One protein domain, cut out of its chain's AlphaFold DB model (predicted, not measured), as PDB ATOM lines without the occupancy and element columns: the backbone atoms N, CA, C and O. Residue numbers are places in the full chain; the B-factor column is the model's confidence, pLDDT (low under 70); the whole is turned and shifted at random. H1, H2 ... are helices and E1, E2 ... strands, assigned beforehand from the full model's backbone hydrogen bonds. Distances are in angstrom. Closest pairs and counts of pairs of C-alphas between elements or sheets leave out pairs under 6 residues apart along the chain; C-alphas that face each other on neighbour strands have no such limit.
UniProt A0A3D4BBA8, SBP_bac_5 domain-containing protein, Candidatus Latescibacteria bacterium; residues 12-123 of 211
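AT A GLANCE: This is residues 12 to 123 of the 211 residues of the protein "SBP_bac_5 domain-containing protein" of Candidatus Latescibacteria bacterium (UniProt A0A3D4BBA8). A twisted sheet of four strands has one longer helix, H1, packed along one of its faces, over E4 and E3. Two short helices, H2 and H3, lie near the last residues of H1, H5 begins near the side of H1 and points away from the sheet's strands, and H4 is apart from H1 and only grazes the sheet. The printed part has 112 residues, with five named helices and four named strands in the order E1 E2 H1 H2 H3 E3 E4 H4 H5; the sheet, E1 E2 E4 E3, is antiparallel and the class mixed. It is compact, with a radius of gyration of the C-alphas of 13.8 A, and spans 39 by 32 by 21 A.

HOW THE PARTS SIT: Look first at the hairpin of E1, residues 12 to 16, and E2, residues 22 to 27: N 15 and O 24 are 2.9 A apart. E4, residues 92 to 96, is antiparallel to E2, with N 23 and O 95 at 2.8 A, and forms a hairpin with E3, residues 85 to 89, where N 86 and O 94 are 2.9 A apart. H1, residues 41 to 52, is on this sheet at a height of 9.6 A, in two layers, a sheet with a helix on one face; its closest C-alphas to E3 are those of Ala 41 and Ala 87, 5.0 A. H3, residues 70 to 74, only just touches H1, with 3 pairs of C-alphas within 8 A, through residue 52 alone; Ala 52 and Val 74 have the closest C-alphas, 5.2 A. H5, residues 116 to 123, only just touches residues 43 to 47 of H1, also with 3 pairs, the closest C-alphas being those of Gly 46 and Val 116, 6.3 A; the tilt is steep, 56 degrees, the same way. H2, residues 61 to 64, is close to H1 but not clearly touching, and H4, residues 104 to 110, grazes the sheet with residues 104 to 105. Each O i to N i+4 pair is within hydrogen-bond range in H1, H3 and H5; H4 has 1 of 3, but 4 of 4 O i to N i+3 pairs, and H2 is too short for an i+4 pair.

IN THESE COORDINATES: Find C-alpha 12 at (-29.349, -4.471, 94.830), where E1 begins; E2 then runs 15.9 A. H1 starts at C-alpha 41, (-17.605, -3.206, 89.612), and runs 16.6 A. H5 ends at C-alpha 123, (-2.030, 11.675, 94.538).

THE WHOLE: The C-alphas farthest apart, those of Asp 18 and Tyr 122, are 42.6 A apart. The printed part has no cut, the link from E2 to H1 is long, with 13 residues, and no printed residue is under 70 in pLDDT.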
ATOM      1  N   THR A  12     -27.909  -4.181  94.816       93.56
ATOM      2  CA  THR A  12     -29.349  -4.471  94.830       93.56
ATOM      3  C   THR A  12     -29.630  -5.839  95.444       93.56
ATOM      4  O   THR A  12     -30.607  -5.990  96.171       93.56
ATOM      5  N   HIS A  13     -28.771  -6.820  95.159       94.56
ATOM      6  CA  HIS A  13     -28.835  -8.191  95.659       94.56
ATOM      7  C   HIS A  13     -27.504  -8.919  95.402       94.56
ATOM      8  O   HIS A  13     -26.593  -8.376  94.765       94.56
ATOM      9  N   TRP A  14     -27.403 -10.162  95.877       96.12
ATOM     10  CA  TRP A  14     -26.288 -11.061  95.595       96.12
ATOM     11  C   TRP A  14     -26.751 -12.507  95.414       96.12
ATOM     12  O   TRP A  14     -27.851 -12.883  95.818       96.12
ATOM     13  N   GLN A  15     -25.881 -13.314  94.819       96.62
ATOM     14  CA  GLN A  15     -26.017 -14.760  94.683       96.62
ATOM     15  C   GLN A  15     -24.717 -15.437  95.118       96.62
ATOM     16  O   GLN A  15     -23.655 -14.816  95.096       96.62
ATOM     17  N   VAL A  16     -24.796 -16.708  95.496       97.31
ATOM     18  CA  VAL A  16     -23.632 -17.533  95.826       97.31
ATOM     19  C   VAL A  16     -23.631 -18.767  94.929       97.31
ATOM     20  O   VAL A  16     -24.697 -19.285  94.602       97.31
ATOM     21  N   SER A  17     -22.451 -19.201  94.488       97.94
ATOM     22  CA  SER A  17     -22.270 -20.453  93.752       97.94
ATOM     23  C   SER A  17     -22.654 -21.669  94.599       97.94
ATOM     24  O   SER A  17     -22.645 -21.608  95.828       97.94
ATOM     25  N   ASP A  18     -22.929 -22.795  93.938       97.31
ATOM     26  CA  ASP A  18     -23.348 -24.046  94.591       97.31
ATOM     27  C   ASP A  18     -22.332 -24.563  95.626       97.31
ATOM     28  O   ASP A  18     -22.710 -25.164  96.629       97.31
ATOM     29  N   ASP A  19     -21.040 -24.303  95.409       96.81
ATOM     30  CA  ASP A  19     -19.960 -24.658  96.336       96.81
ATOM     31  C   ASP A  19     -19.804 -23.680  97.518       96.81
ATOM     32  O   ASP A  19     -19.026 -23.932  98.439       96.81
ATOM     33  N   GLY A  20     -20.537 -22.561  97.520       96.94
ATOM     34  CA  GLY A  20     -20.475 -21.540  98.564       96.94
ATOM     35  C   GLY A  20     -19.235 -20.639  98.517       96.94
ATOM     36  O   GLY A  20     -19.036 -19.848  99.445       96.94
ATOM     37  N   LEU A  21     -18.385 -20.760  97.489       98.25
ATOM     38  CA  LEU A  21     -17.059 -20.128  97.443       98.25
ATOM     39  C   LEU A  21     -16.975 -18.894  96.546       98.25
ATOM     40  O   LEU A  21     -15.990 -18.163  96.624       98.25
ATOM     41  N   THR A  22     -17.969 -18.645  95.693       98.50
ATOM     42  CA  THR A  22     -18.017 -17.456  94.833       98.50
ATOM     43  C   THR A  22     -19.326 -16.710  95.028       98.50
ATOM     44  O   THR A  22     -20.410 -17.259  94.861       98.50
ATOM     45  N   TRP A  23     -19.212 -15.428  95.344       98.19
ATOM     46  CA  TRP A  23     -20.321 -14.514  95.562       98.19
ATOM     47  C   TRP A  23     -20.408 -13.524  94.414       98.19
ATOM     48  O   TRP A  23     -19.408 -12.909  94.049       98.19
ATOM     49  N   TYR A  24     -21.603 -13.351  93.867       98.12
ATOM     50  CA  TYR A  24     -21.905 -12.419  92.790       98.12
ATOM     51  C   TYR A  24     -22.755 -11.291  93.354       98.12
ATOM     52  O   TYR A  24     -23.900 -11.519  93.733       98.12
ATOM     53  N   PHE A  25     -22.203 -10.086  93.415       97.56
ATOM     54  CA  PHE A  25     -22.905  -8.887  93.852       97.56
ATOM     55  C   PHE A  25     -23.324  -8.062  92.641       97.56
ATOM     56  O   PHE A  25     -22.497  -7.713  91.793       97.56
ATOM     57  N   TYR A  26     -24.609  -7.723  92.584       97.19
ATOM     58  CA  TYR A  26     -25.196  -6.932  91.508       97.19
ATOM     59  C   TYR A  26     -25.324  -5.486  91.967       97.19
ATOM     60  O   TYR A  26     -26.126  -5.168  92.852       97.19
ATOM     61  N   LEU A  27     -24.503  -4.617  91.385       95.62
ATOM     62  CA  LEU A  27     -24.411  -3.213  91.769       95.62
ATOM     63  C   LEU A  27     -25.691  -2.459  91.398       95.62
ATOM     64  O   LEU A  27     -26.409  -2.819  90.466       95.62
ATOM     65  N   ARG A  28     -25.947  -1.376  92.128       94.25
ATOM     66  CA  ARG A  28     -26.928  -0.354  91.764       94.25
ATOM     67  C   ARG A  28     -26.412   0.449  90.558       94.25
ATOM     68  O   ARG A  28     -25.401   1.134  90.710       94.25
ATOM     69  N   PRO A  29     -27.059   0.379  89.380       94.12
ATOM     70  CA  PRO A  29     -26.584   1.067  88.175       94.12
ATOM     71  C   PRO A  29     -26.676   2.598  88.263       94.12
ATOM     72  O   PRO A  29     -26.067   3.308  87.472       94.12
ATOM     73  N   GLU A  30     -27.449   3.126  89.213       93.44
ATOM     74  CA  GLU A  30     -27.639   4.558  89.431       93.44
ATOM     75  C   GLU A  30     -26.518   5.227  90.241       93.44
ATOM     76  O   GLU A  30     -26.544   6.444  90.426       93.44
ATOM     77  N   LEU A  31     -25.555   4.459  90.761       94.06
ATOM     78  CA  LEU A  31     -24.473   5.002  91.578       94.06
ATOM     79  C   LEU A  31     -23.507   5.836  90.736       94.06
ATOM     80  O   LEU A  31     -23.000   5.400  89.705       94.06
ATOM     81  N   ILE A  32     -23.232   7.044  91.215       95.06
ATOM     82  CA  ILE A  32     -22.421   8.045  90.526       95.06
ATOM     83  C   ILE A  32     -21.475   8.678  91.551       95.06
ATOM     84  O   ILE A  32     -21.867   8.953  92.690       95.06
ATOM     85  N   PHE A  33     -20.222   8.886  91.156       96.00
ATOM     86  CA  PHE A  33     -19.257   9.676  91.913       96.00
ATOM     87  C   PHE A  33     -19.604  11.172  91.851       96.00
ATOM     88  O   PHE A  33     -20.281  11.634  90.937       96.00
ATOM     89  N   THR A  34     -19.118  11.971  92.798       95.56
ATOM     90  CA  THR A  34     -19.352  13.425  92.847       95.56
ATOM     91  C   THR A  34     -18.829  14.179  91.620       95.56
ATOM     92  O   THR A  34     -19.301  15.277  91.352       95.56
ATOM     93  N   ASP A  35     -17.905  13.596  90.853       94.50
ATOM     94  CA  ASP A  35     -17.422  14.128  89.570       94.50
ATOM     95  C   ASP A  35     -18.283  13.722  88.358       94.50
ATOM     96  O   ASP A  35     -17.949  14.045  87.218       94.50
ATOM     97  N   GLY A  36     -19.391  13.014  88.588       94.38
ATOM     98  CA  GLY A  36     -20.322  12.572  87.556       94.38
ATOM     99  C   GLY A  36     -19.968  11.235  86.905       94.38
ATOM    100  O   GLY A  36     -20.769  10.740  86.107       94.38
ATOM    101  N   ARG A  37     -18.825  10.608  87.228       95.38
ATOM    102  CA  ARG A  37     -18.483   9.294  86.666       95.38
ATOM    103  C   ARG A  37     -19.391   8.201  87.254       95.38
ATOM    104  O   ARG A  37     -19.557   8.155  88.475       95.38
ATOM    105  N   PRO A  38     -19.946   7.290  86.436       96.19
ATOM    106  CA  PRO A  38     -20.653   6.119  86.946       96.19
ATOM    107  C   PRO A  38     -19.749   5.249  87.822       96.19
ATOM    108  O   PRO A  38     -18.566   5.067  87.523       96.19
ATOM    109  N   VAL A  39     -20.322   4.697  88.888       96.69
ATOM    110  CA  VAL A  39     -19.679   3.686  89.727       96.69
ATOM    111  C   VAL A  39     -19.891   2.312  89.102       96.69
ATOM    112  O   VAL A  39     -21.013   1.928  88.786       96.69
ATOM    113  N   THR A  40     -18.817   1.539  88.991       97.44
ATOM    114  CA  THR A  40     -18.808   0.210  88.374       97.44
ATOM    115  C   THR A  40     -18.136  -0.827  89.274       97.44
ATOM    116  O   THR A  40     -17.434  -0.506  90.234       97.44
ATOM    117  N   ALA A  41     -18.286  -2.107  88.938       98.00
ATOM    118  CA  ALA A  41     -17.605  -3.206  89.612       98.00
ATOM    119  C   ALA A  41     -16.074  -3.086  89.506       98.00
ATOM    120  O   ALA A  41     -15.359  -3.542  90.398       98.00
ATOM    121  N   HIS A  42     -15.556  -2.429  88.463       97.88
ATOM    122  CA  HIS A  42     -14.123  -2.164  88.312       97.88
ATOM    123  C   HIS A  42     -13.585  -1.240  89.412       97.88
ATOM    124  O   HIS A  42     -12.450  -1.414  89.856       97.88
ATOM    125  N   ASP A  43     -14.412  -0.322  89.916       97.62
ATOM    126  CA  ASP A  43     -14.035   0.591  90.997       97.62
ATOM    127  C   ASP A  43     -13.908  -0.142  92.333       97.62
ATOM    128  O   ASP A  43     -13.006   0.146  93.122       97.62
ATOM    129  N   TYR A  44     -14.746  -1.158  92.556       97.62
ATOM    130  CA  TYR A  44     -14.603  -2.066  93.693       97.62
ATOM    131  C   TYR A  44     -13.339  -2.912  93.571       97.62
ATOM    132  O   TYR A  44     -12.568  -2.978  94.525       97.62
ATOM    133  N   VAL A  45     -13.073  -3.505  92.400       98.19
ATOM    134  CA  VAL A  45     -11.821  -4.247  92.160       98.19
ATOM    135  C   VAL A  45     -10.608  -3.371  92.478       98.19
ATOM    136  O   VAL A  45      -9.714  -3.801  93.203       98.19
ATOM    137  N   GLY A  46     -10.585  -2.136  91.972       97.44
ATOM    138  CA  GLY A  46      -9.517  -1.177  92.249       97.44
ATOM    139  C   GLY A  46      -9.405  -0.827  93.734       97.44
ATOM    140  O   GLY A  46      -8.310  -0.877  94.289       97.44
ATOM    141  N   THR A  47     -10.534  -0.559  94.395       96.38
ATOM    142  CA  THR A  47     -10.603  -0.265  95.835       96.38
ATOM    143  C   THR A  47      -9.971  -1.379  96.667       96.38
ATOM    144  O   THR A  47      -9.042  -1.133  97.432       96.38
ATOM    145  N   PHE A  48     -10.416  -2.621  96.480       97.75
ATOM    146  CA  PHE A  48      -9.896  -3.743  97.256       97.75
ATOM    147  C   PHE A  48      -8.437  -4.064  96.938       97.75
ATOM    148  O   PHE A  48      -7.700  -4.479  97.826       97.75
ATOM    149  N   ARG A  49      -7.992  -3.844  95.695       97.25
ATOM    150  CA  ARG A  49      -6.573  -3.972  95.345       97.25
ATOM    151  C   ARG A  49      -5.718  -2.946  96.072       97.25
ATOM    152  O   ARG A  49      -4.679  -3.325  96.588       97.25
ATOM    153  N   ILE A  50      -6.162  -1.690  96.164       95.44
ATOM    154  CA  ILE A  50      -5.471  -0.661  96.955       95.44
ATOM    155  C   ILE A  50      -5.382  -1.085  98.422       95.44
ATOM    156  O   ILE A  50      -4.323  -0.947  99.026       95.44
ATOM    157  N   TRP A  51      -6.467  -1.620  98.984       96.25
ATOM    158  CA  TRP A  51      -6.516  -2.054 100.384       96.25
ATOM    159  C   TRP A  51      -5.659  -3.283 100.682       96.25
ATOM    160  O   TRP A  51      -5.110  -3.381 101.774       96.25
ATOM    161  N   ALA A  52      -5.541  -4.207  99.731       97.50
ATOM    162  CA  ALA A  52      -4.692  -5.384  99.870       97.50
ATOM    163  C   ALA A  52      -3.218  -5.105  99.517       97.50
ATOM    164  O   ALA A  52      -2.353  -5.902  99.872       97.50
ATOM    165  N   ASP A  53      -2.909  -4.014  98.803       96.31
ATOM    166  CA  ASP A  53      -1.535  -3.702  98.400       96.31
ATOM    167  C   ASP A  53      -0.674  -3.358  99.635       96.31
ATOM    168  O   ASP A  53      -0.942  -2.354 100.313       96.31
ATOM    169  N   PRO A  54       0.400  -4.122  99.920       95.00
ATOM    170  CA  PRO A  54       1.289  -3.840 101.047       95.00
ATOM    171  C   PRO A  54       1.939  -2.453 100.982       95.00
ATOM    172  O   PRO A  54       2.334  -1.917 102.015       95.00
ATOM    173  N   LYS A  55       2.048  -1.844  99.795       93.69
ATOM    174  CA  LYS A  55       2.587  -0.487  99.622       93.69
ATOM    175  C   LYS A  55       1.644   0.593 100.137       93.69
ATOM    176  O   LYS A  55       2.115   1.659 100.523       93.69
ATOM    177  N   THR A  56       0.337   0.334 100.126       91.25
ATOM    178  CA  THR A  56      -0.662   1.271 100.652       91.25
ATOM    179  C   THR A  56      -0.647   1.279 102.179       91.25
ATOM    180  O   THR A  56      -0.894   2.319 102.781       91.25
ATOM    181  N   GLY A  57      -0.346   0.135 102.808       90.19
ATOM    182  CA  GLY A  57      -0.294   0.015 104.267       90.19
ATOM    183  C   GLY A  57      -1.653   0.236 104.937       90.19
ATOM    184  O   GLY A  57      -1.726   0.905 105.965       90.19
ATOM    185  N   TYR A  58      -2.730  -0.278 104.337       92.62
ATOM    186  CA  TYR A  58      -4.084  -0.129 104.864       92.62
ATOM    187  C   TYR A  58      -4.233  -0.857 106.212       92.62
ATOM    188  O   TYR A  58      -4.100  -2.076 106.305       92.62
ATOM    189  N   ASP A  59      -4.506  -0.102 107.273       92.50
ATOM    190  CA  ASP A  59      -4.520  -0.562 108.668       92.50
ATOM    191  C   ASP A  59      -5.690  -1.500 109.010       92.50
ATOM    192  O   ASP A  59      -5.637  -2.260 109.980       92.50
ATOM    193  N   PHE A  60      -6.736  -1.479 108.187       93.12
ATOM    194  CA  PHE A  60      -7.931  -2.303 108.327       93.12
ATOM    195  C   PHE A  60      -7.942  -3.518 107.377       93.12
ATOM    196  O   PHE A  60      -8.983  -4.140 107.173       93.12
ATOM    197  N   GLU A  61      -6.792  -3.891 106.796       94.12
ATOM    198  CA  GLU A  61      -6.690  -5.014 105.845       94.12
ATOM    199  C   GLU A  61      -7.189  -6.346 106.429       94.12
ATOM    200  O   GLU A  61      -7.867  -7.115 105.744       94.12
ATOM    201  N   TRP A  62      -6.943  -6.574 107.724       93.81
ATOM    202  CA  TRP A  62      -7.319  -7.791 108.450       93.81
ATOM    203  C   TRP A  62      -8.813  -8.110 108.366       93.81
ATOM    204  O   TRP A  62      -9.219  -9.271 108.456       93.81
ATOM    205  N   TYR A  63      -9.639  -7.085 108.159       95.06
ATOM    206  CA  TYR A  63     -11.084  -7.211 108.068       95.06
ATOM    207  C   TYR A  63     -11.534  -8.020 106.842       95.06
ATOM    208  O   TYR A  63     -12.605  -8.622 106.856       95.06
ATOM    209  N   TYR A  64     -10.705  -8.096 105.797       95.94
ATOM    210  CA  TYR A  64     -11.051  -8.692 104.503       95.94
ATOM    211  C   TYR A  64     -10.389 -10.054 104.241       95.94
ATOM    212  O   TYR A  64     -10.486 -10.586 103.136       95.94
ATOM    213  N   HIS A  65      -9.787 -10.681 105.258       95.50
ATOM    214  CA  HIS A  65      -9.085 -11.977 105.145       95.50
ATOM    215  C   HIS A  65      -9.959 -13.147 104.665       95.50
ATOM    216  O   HIS A  65      -9.429 -14.187 104.285       95.50
ATOM    217  N   ALA A  66     -11.288 -13.002 104.675       96.06
ATOM    218  CA  ALA A  66     -12.198 -13.995 104.103       96.06
ATOM    219  C   ALA A  66     -12.062 -14.119 102.572       96.06
ATOM    220  O   ALA A  66     -12.367 -15.174 102.009       96.06
ATOM    221  N   ILE A  67     -11.621 -13.050 101.904       98.19
ATOM    222  CA  ILE A  67     -11.453 -12.998 100.454       98.19
ATOM    223  C   ILE A  67     -10.254 -13.859 100.058       98.19
ATOM    224  O   ILE A  67      -9.170 -13.768 100.638       98.19
ATOM    225  N   LYS A  68     -10.452 -14.695  99.040       98.62
ATOM    226  CA  LYS A  68      -9.426 -15.584  98.507       98.62
ATOM    227  C   LYS A  68      -8.179 -14.792  98.136       98.62
ATOM    228  O   LYS A  68      -8.282 -13.706  97.558       98.62
ATOM    229  N   ASN A  69      -7.013 -15.351  98.446       98.50
ATOM    230  CA  ASN A  69      -5.698 -14.771  98.180       98.50
ATOM    231  C   ASN A  69      -5.359 -13.480  98.953       98.50
ATOM    232  O   ASN A  69      -4.234 -12.998  98.820       98.50
ATOM    233  N   TRP A  70      -6.247 -12.944  99.802       98.12
ATOM    234  CA  TRP A  70      -6.023 -11.669 100.500       98.12
ATOM    235  C   TRP A  70      -4.705 -11.637 101.281       98.12
ATOM    236  O   TRP A  70      -3.843 -10.794 101.045       98.12
ATOM    237  N   GLN A  71      -4.495 -12.620 102.158       97.12
ATOM    238  CA  GLN A  71      -3.299 -12.702 103.003       97.12
ATOM    239  C   GLN A  71      -2.011 -12.895 102.188       97.12
ATOM    240  O   GLN A  71      -0.943 -12.410 102.565       97.12
ATOM    241  N   ALA A  72      -2.086 -13.614 101.067       98.00
ATOM    242  CA  ALA A  72      -0.939 -13.833 100.194       98.00
ATOM    243  C   ALA A  72      -0.554 -12.546  99.440       98.00
ATOM    244  O   ALA A  72       0.637 -12.269  99.299       98.00
ATOM    245  N   VAL A  73      -1.539 -11.737  99.035       98.25
ATOM    246  CA  VAL A  73      -1.318 -10.405  98.451       98.25
ATOM    247  C   VAL A  73      -0.731  -9.443  99.488       98.25
ATOM    248  O   VAL A  73       0.324  -8.865  99.245       98.25
ATOM    249  N   VAL A  74      -1.346  -9.336 100.670       97.38
ATOM    250  CA  VAL A  74      -0.888  -8.432 101.744       97.38
ATOM    251  C   VAL A  74       0.519  -8.786 102.231       97.38
ATOM    252  O   VAL A  74       1.311  -7.904 102.544       97.38
ATOM    253  N   SER A  75       0.883 -10.072 102.253       96.75
ATOM    254  CA  SER A  75       2.255 -10.497 102.578       96.75
ATOM    255  C   SER A  75       3.246 -10.374 101.413       96.75
ATOM    256  O   SER A  75       4.405 -10.761 101.563       96.75
ATOM    257  N   GLY A  76       2.819  -9.858 100.256       97.00
ATOM    258  CA  GLY A  76       3.659  -9.661  99.074       97.00
ATOM    259  C   GLY A  76       4.095 -10.954  98.379       97.00
ATOM    260  O   GLY A  76       5.029 -10.930  97.581       97.00
ATOM    261  N   LYS A  77       3.454 -12.091  98.679       98.00
ATOM    262  CA  LYS A  77       3.797 -13.402  98.098       98.00
ATOM    263  C   LYS A  77       3.287 -13.561  96.669       98.00
ATOM    264  O   LYS A  77       3.878 -14.312  95.899       98.00
ATOM    265  N   ILE A  78       2.190 -12.882  96.338       98.25
ATOM    266  CA  ILE A  78       1.567 -12.864  95.010       98.25
ATOM    267  C   ILE A  78       1.125 -11.433  94.661       98.25
ATOM    268  O   ILE A  78       0.929 -10.616  95.566       98.25
ATOM    269  N   PRO A  79       0.984 -11.100  93.368       98.00
ATOM    270  CA  PRO A  79       0.596  -9.759  92.940       98.00
ATOM    271  C   PRO A  79      -0.879  -9.435  93.253       98.00
ATOM    272  O   PRO A  79      -1.735 -10.317  93.266       98.00
ATOM    273  N   VAL A  80      -1.209  -8.147  93.440       97.31
ATOM    274  CA  VAL A  80      -2.583  -7.665  93.742       97.31
ATOM    275  C   VAL A  80      -3.617  -8.055  92.677       97.31
ATOM    276  O   VAL A  80      -4.820  -8.084  92.937       97.31
ATOM    277  N   GLN A  81      -3.164  -8.354  91.460       97.56
ATOM    278  CA  GLN A  81      -4.006  -8.803  90.359       97.56
ATOM    279  C   GLN A  81      -4.643 -10.172  90.631       97.56
ATOM    280  O   GLN A  81      -5.750 -10.396  90.141       97.56
ATOM    281  N   ASP A  82      -3.999 -11.008  91.454       98.00
ATOM    282  CA  ASP A  82      -4.443 -12.360  91.815       98.00
ATOM    283  C   ASP A  82      -5.400 -12.379  93.018       98.00
ATOM    284  O   ASP A  82      -5.815 -13.449  93.472       98.00
ATOM    285  N   LEU A  83      -5.766 -11.209  93.552       98.25
ATOM    286  CA  LEU A  83      -6.787 -11.097  94.588       98.25
ATOM    287  C   LEU A  83      -8.106 -11.719  94.098       98.25
ATOM    288  O   LEU A  83      -8.490 -11.535  92.942       98.25
ATOM    289  N   GLY A  84      -8.824 -12.423  94.977       98.44
ATOM    290  CA  GLY A  84     -10.081 -13.117  94.677       98.44
ATOM    291  C   GLY A  84     -11.279 -12.206  94.396       98.44
ATOM    292  O   GLY A  84     -12.363 -12.464  94.905       98.44
ATOM    293  N   ILE A  85     -11.107 -11.129  93.629       98.19
ATOM    294  CA  ILE A  85     -12.130 -10.132  93.309       98.19
ATOM    295  C   ILE A  85     -12.007  -9.756  91.836       98.19
ATOM    296  O   ILE A  85     -10.939  -9.373  91.360       98.19
ATOM    297  N   ARG A  86     -13.120  -9.826  91.108       98.31
ATOM    298  CA  ARG A  86     -13.171  -9.534  89.673       98.31
ATOM    299  C   ARG A  86     -14.475  -8.842  89.294       98.31
ATOM    300  O   ARG A  86     -15.544  -9.209  89.773       98.31
ATOM    301  N   ALA A  87     -14.390  -7.882  88.386       98.38
ATOM    302  CA  ALA A  87     -15.549  -7.354  87.682       98.38
ATOM    303  C   ALA A  87     -15.831  -8.285  86.501       98.38
ATOM    304  O   ALA A  87     -14.963  -8.479  85.653       98.38
ATOM    305  N   ILE A  88     -17.006  -8.914  86.482       97.44
ATOM    306  CA  ILE A  88     -17.409  -9.818  85.387       97.44
ATOM    307  C   ILE A  88     -18.308  -9.116  84.369       97.44
ATOM    308  O   ILE A  88     -18.503  -9.615  83.267       97.44
ATOM    309  N   ALA A  89     -18.837  -7.962  84.768       97.44
ATOM    310  CA  ALA A  89     -19.534  -6.966  83.973       97.44
ATOM    311  C   ALA A  89     -19.470  -5.631  84.736       97.44
ATOM    312  O   ALA A  89     -19.167  -5.625  85.934       97.44
ATOM    313  N   ASP A  90     -19.841  -4.522  84.092       97.75
ATOM    314  CA  ASP A  90     -19.806  -3.180  84.698       97.75
ATOM    315  C   ASP A  90     -20.575  -3.089  86.024       97.75
ATOM    316  O   ASP A  90     -20.163  -2.373  86.929       97.75
ATOM    317  N   HIS A  91     -21.657  -3.858  86.177       97.69
ATOM    318  CA  HIS A  91     -22.487  -3.876  87.386       97.69
ATOM    319  C   HIS A  91     -22.525  -5.244  88.074       97.69
ATOM    320  O   HIS A  91     -23.475  -5.555  88.795       97.69
ATOM    321  N   THR A  92     -21.510  -6.086  87.864       98.25
ATOM    322  CA  THR A  92     -21.433  -7.388  88.535       98.25
ATOM    323  C   THR A  92     -20.029  -7.657  89.053       98.25
ATOM    324  O   THR A  92     -19.084  -7.868  88.290       98.25
ATOM    325  N   LEU A  93     -19.913  -7.664  90.379       98.50
ATOM    326  CA  LEU A  93     -18.688  -7.958  91.107       98.50
ATOM    327  C   LEU A  93     -18.731  -9.408  91.581       98.50
ATOM    328  O   LEU A  93     -19.652  -9.793  92.296       98.50
ATOM    329  N   ALA A  94     -17.736 -10.205  91.211       98.56
ATOM    330  CA  ALA A  94     -17.557 -11.539  91.760       98.56
ATOM    331  C   ALA A  94     -16.420 -11.540  92.788       98.56
ATOM    332  O   ALA A  94     -15.317 -11.073  92.497       98.56
ATOM    333  N   ILE A  95     -16.694 -12.087  93.970       98.56
ATOM    334  CA  ILE A  95     -15.746 -12.241  95.077       98.56
ATOM    335  C   ILE A  95     -15.647 -13.725  95.412       98.56
ATOM    336  O   ILE A  95     -16.652 -14.365  95.710       98.56
ATOM    337  N   SER A  96     -14.440 -14.272  95.372       98.69
ATOM    338  CA  SER A  96     -14.155 -15.635  95.810       98.69
ATOM    339  C   SER A  96     -13.614 -15.635  97.235       98.69
ATOM    340  O   SER A  96     -12.867 -14.735  97.617       98.69
ATOM    341  N   THR A  97     -13.946 -16.660  98.011       98.44
ATOM    342  CA  THR A  97     -13.493 -16.840  99.398       98.44
ATOM    343  C   THR A  97     -12.701 -18.140  99.556       98.44
ATOM    344  O   THR A  97     -12.863 -19.073  98.772       98.44
ATOM    345  N   GLU A  98     -11.811 -18.212 100.554       94.12
ATOM    346  CA  GLU A  98     -11.024 -19.439 100.829       94.12
ATOM    347  C   GLU A  98     -11.894 -20.589 101.362       94.12
ATOM    348  O   GLU A  98     -11.569 -21.768 101.227       94.12
ATOM    349  N   ARG A  99     -12.994 -20.237 102.028       96.50
ATOM    350  CA  ARG A  99     -13.975 -21.138 102.640       96.50
ATOM    351  C   ARG A  99     -15.368 -20.518 102.503       96.50
ATOM    352  O   ARG A  99     -15.447 -19.302 102.295       96.50
ATOM    353  N   PRO A 100     -16.458 -21.291 102.661       97.62
ATOM    354  CA  PRO A 100     -17.798 -20.718 102.690       97.62
ATOM    355  C   PRO A 100     -17.897 -19.608 103.745       97.62
ATOM    356  O   PRO A 100     -17.553 -19.816 104.910       97.62
ATOM    357  N   ALA A 101     -18.340 -18.423 103.327       96.31
ATOM    358  CA  ALA A 101     -18.370 -17.216 104.153       96.31
ATOM    359  C   ALA A 101     -19.762 -16.558 104.102       96.31
ATOM    360  O   ALA A 101     -19.927 -15.518 103.468       96.31
ATOM    361  N   PRO A 102     -20.788 -17.139 104.756       94.50
ATOM    362  CA  PRO A 102     -22.162 -16.624 104.704       94.50
ATOM    363  C   PRO A 102     -22.319 -15.198 105.257       94.50
ATOM    364  O   PRO A 102     -23.288 -14.522 104.938       94.50
ATOM    365  N   TYR A 103     -21.352 -14.732 106.051       93.38
ATOM    366  CA  TYR A 103     -21.282 -13.379 106.609       93.38
ATOM    367  C   TYR A 103     -20.660 -12.345 105.651       93.38
ATOM    368  O   TYR A 103     -20.526 -11.178 106.018       93.38
ATOM    369  N   LEU A 104     -20.245 -12.740 104.438       94.88
ATOM    370  CA  LEU A 104     -19.593 -11.836 103.485       94.88
ATOM    371  C   LEU A 104     -20.437 -10.587 103.152       94.88
ATOM    372  O   LEU A 104     -19.858  -9.503 103.133       94.88
ATOM    373  N   PRO A 105     -21.769 -10.661 102.945       93.81
ATOM    374  CA  PRO A 105     -22.575  -9.458 102.718       93.81
ATOM    375  C   PRO A 105     -22.498  -8.446 103.870       93.81
ATOM    376  O   PRO A 105     -22.395  -7.244 103.626       93.81
ATOM    377  N   ASP A 106     -22.476  -8.922 105.119       91.50
ATOM    378  CA  ASP A 106     -22.362  -8.052 106.291       91.50
ATOM    379  C   ASP A 106     -20.974  -7.412 106.388       91.50
ATOM    380  O   ASP A 106     -20.858  -6.219 106.674       91.50
ATOM    381  N   LEU A 107     -19.926  -8.187 106.088       92.44
ATOM    382  CA  LEU A 107     -18.545  -7.709 106.000       92.44
ATOM    383  C   LEU A 107     -18.428  -6.580 104.961       92.44
ATOM    384  O   LEU A 107     -17.815  -5.543 105.203       92.44
ATOM    385  N   LEU A 108     -19.094  -6.712 103.817       93.94
ATOM    386  CA  LEU A 108     -19.061  -5.708 102.753       93.94
ATOM    387  C   LEU A 108     -19.853  -4.424 103.060       93.94
ATOM    388  O   LEU A 108     -19.816  -3.480 102.271       93.94
ATOM    389  N   ASN A 109     -20.502  -4.301 104.221       89.75
ATOM    390  CA  ASN A 109     -20.998  -2.992 104.667       89.75
ATOM    391  C   ASN A 109     -19.861  -1.996 104.939       89.75
ATOM    392  O   ASN A 109     -20.074  -0.787 104.844       89.75
ATOM    393  N   PHE A 110     -18.649  -2.486 105.213       90.06
ATOM    394  CA  PHE A 110     -17.458  -1.653 105.379       90.06
ATOM    395  C   PHE A 110     -16.672  -1.444 104.074       90.06
ATOM    396  O   PHE A 110     -15.608  -0.834 104.096       90.06
ATOM    397  N   SER A 111     -17.208  -1.841 102.911       90.62
ATOM    398  CA  SER A 111     -16.537  -1.680 101.615       90.62
ATOM    399  C   SER A 111     -16.783  -0.301 100.966       90.62
ATOM    400  O   SER A 111     -17.372  -0.189  99.885       90.62
ATOM    401  N   GLN A 112     -16.378   0.772 101.645       88.31
ATOM    402  CA  GLN A 112     -16.459   2.141 101.126       88.31
ATOM    403  C   GLN A 112     -15.588   2.302  99.871       88.31
ATOM    404  O   GLN A 112     -14.407   1.976  99.885       88.31
ATOM    405  N   LEU A 113     -16.148   2.814  98.775       91.88
ATOM    406  CA  LEU A 113     -15.384   2.981  97.537       91.88
ATOM    407  C   LEU A 113     -14.229   3.967  97.710       91.88
ATOM    408  O   LEU A 113     -14.416   5.094  98.164       91.88
ATOM    409  N   THR A 114     -13.053   3.547  97.258       92.25
ATOM    410  CA  THR A 114     -11.879   4.399  97.112       92.25
ATOM    411  C   THR A 114     -11.803   4.854  95.646       92.25
ATOM    412  O   THR A 114     -11.658   4.005  94.765       92.25
ATOM    413  N   PRO A 115     -11.920   6.159  95.336       93.62
ATOM    414  CA  PRO A 115     -11.912   6.655  93.958       93.62
ATOM    415  C   PRO A 115     -10.499   6.559  93.363       93.62
ATOM    416  O   PRO A 115      -9.710   7.501  93.430       93.62
ATOM    417  N   VAL A 116     -10.173   5.405  92.780       93.38
ATOM    418  CA  VAL A 116      -8.839   5.112  92.225       93.38
ATOM    419  C   VAL A 116      -8.399   6.185  91.233       93.38
ATOM    420  O   VAL A 116      -7.283   6.685  91.324       93.38
ATOM    421  N   HIS A 117      -9.306   6.632  90.364       95.00
ATOM    422  CA  HIS A 117      -9.032   7.681  89.381       95.00
ATOM    423  C   HIS A 117      -8.674   9.032  90.022       95.00
ATOM    424  O   HIS A 117      -7.882   9.790  89.464       95.00
ATOM    425  N   ALA A 118      -9.222   9.345  91.201       95.81
ATOM    426  CA  ALA A 118      -8.861  10.552  91.940       95.81
ATOM    427  C   ALA A 118      -7.478  10.412  92.593       95.81
ATOM    428  O   ALA A 118      -6.699  11.363  92.570       95.81
ATOM    429  N   ILE A 119      -7.141   9.227  93.112       94.19
ATOM    430  CA  ILE A 119      -5.800   8.937  93.644       94.19
ATOM    431  C   ILE A 119      -4.750   9.039  92.541       94.19
ATOM    432  O   ILE A 119      -3.732   9.700  92.727       94.19
ATOM    433  N   GLU A 120      -4.993   8.421  91.387       93.94
ATOM    434  CA  GLU A 120      -4.071   8.452  90.247       93.94
ATOM    435  C   GLU A 120      -3.843   9.880  89.743       93.94
ATOM    436  O   GLU A 120      -2.718  10.255  89.417       93.94
ATOM    437  N   LYS A 121      -4.901  10.700  89.715       95.88
ATOM    438  CA  LYS A 121      -4.840  12.073  89.205       95.88
ATOM    439  C   LYS A 121      -4.266  13.082  90.204       95.88
ATOM    440  O   LYS A 121      -3.541  13.987  89.798       95.88
ATOM    441  N   TYR A 122      -4.622  12.974  91.483       95.88
ATOM    442  CA  TYR A 122      -4.338  13.997  92.500       95.88
ATOM    443  C   TYR A 122      -3.365  13.530  93.595       95.88
ATOM    444  O   TYR A 122      -2.978  14.321  94.458       95.88
ATOM    445  N   GLY A 123      -2.942  12.265  93.566       93.50
ATOM    446  CA  GLY A 123      -2.030  11.675  94.538       93.50
ATOM    447  C   GLY A 123      -2.666  11.444  95.910       93.50
ATOM    448  O   GLY A 123      -3.882  11.485  96.086       93.50
TER     449      GLY A 123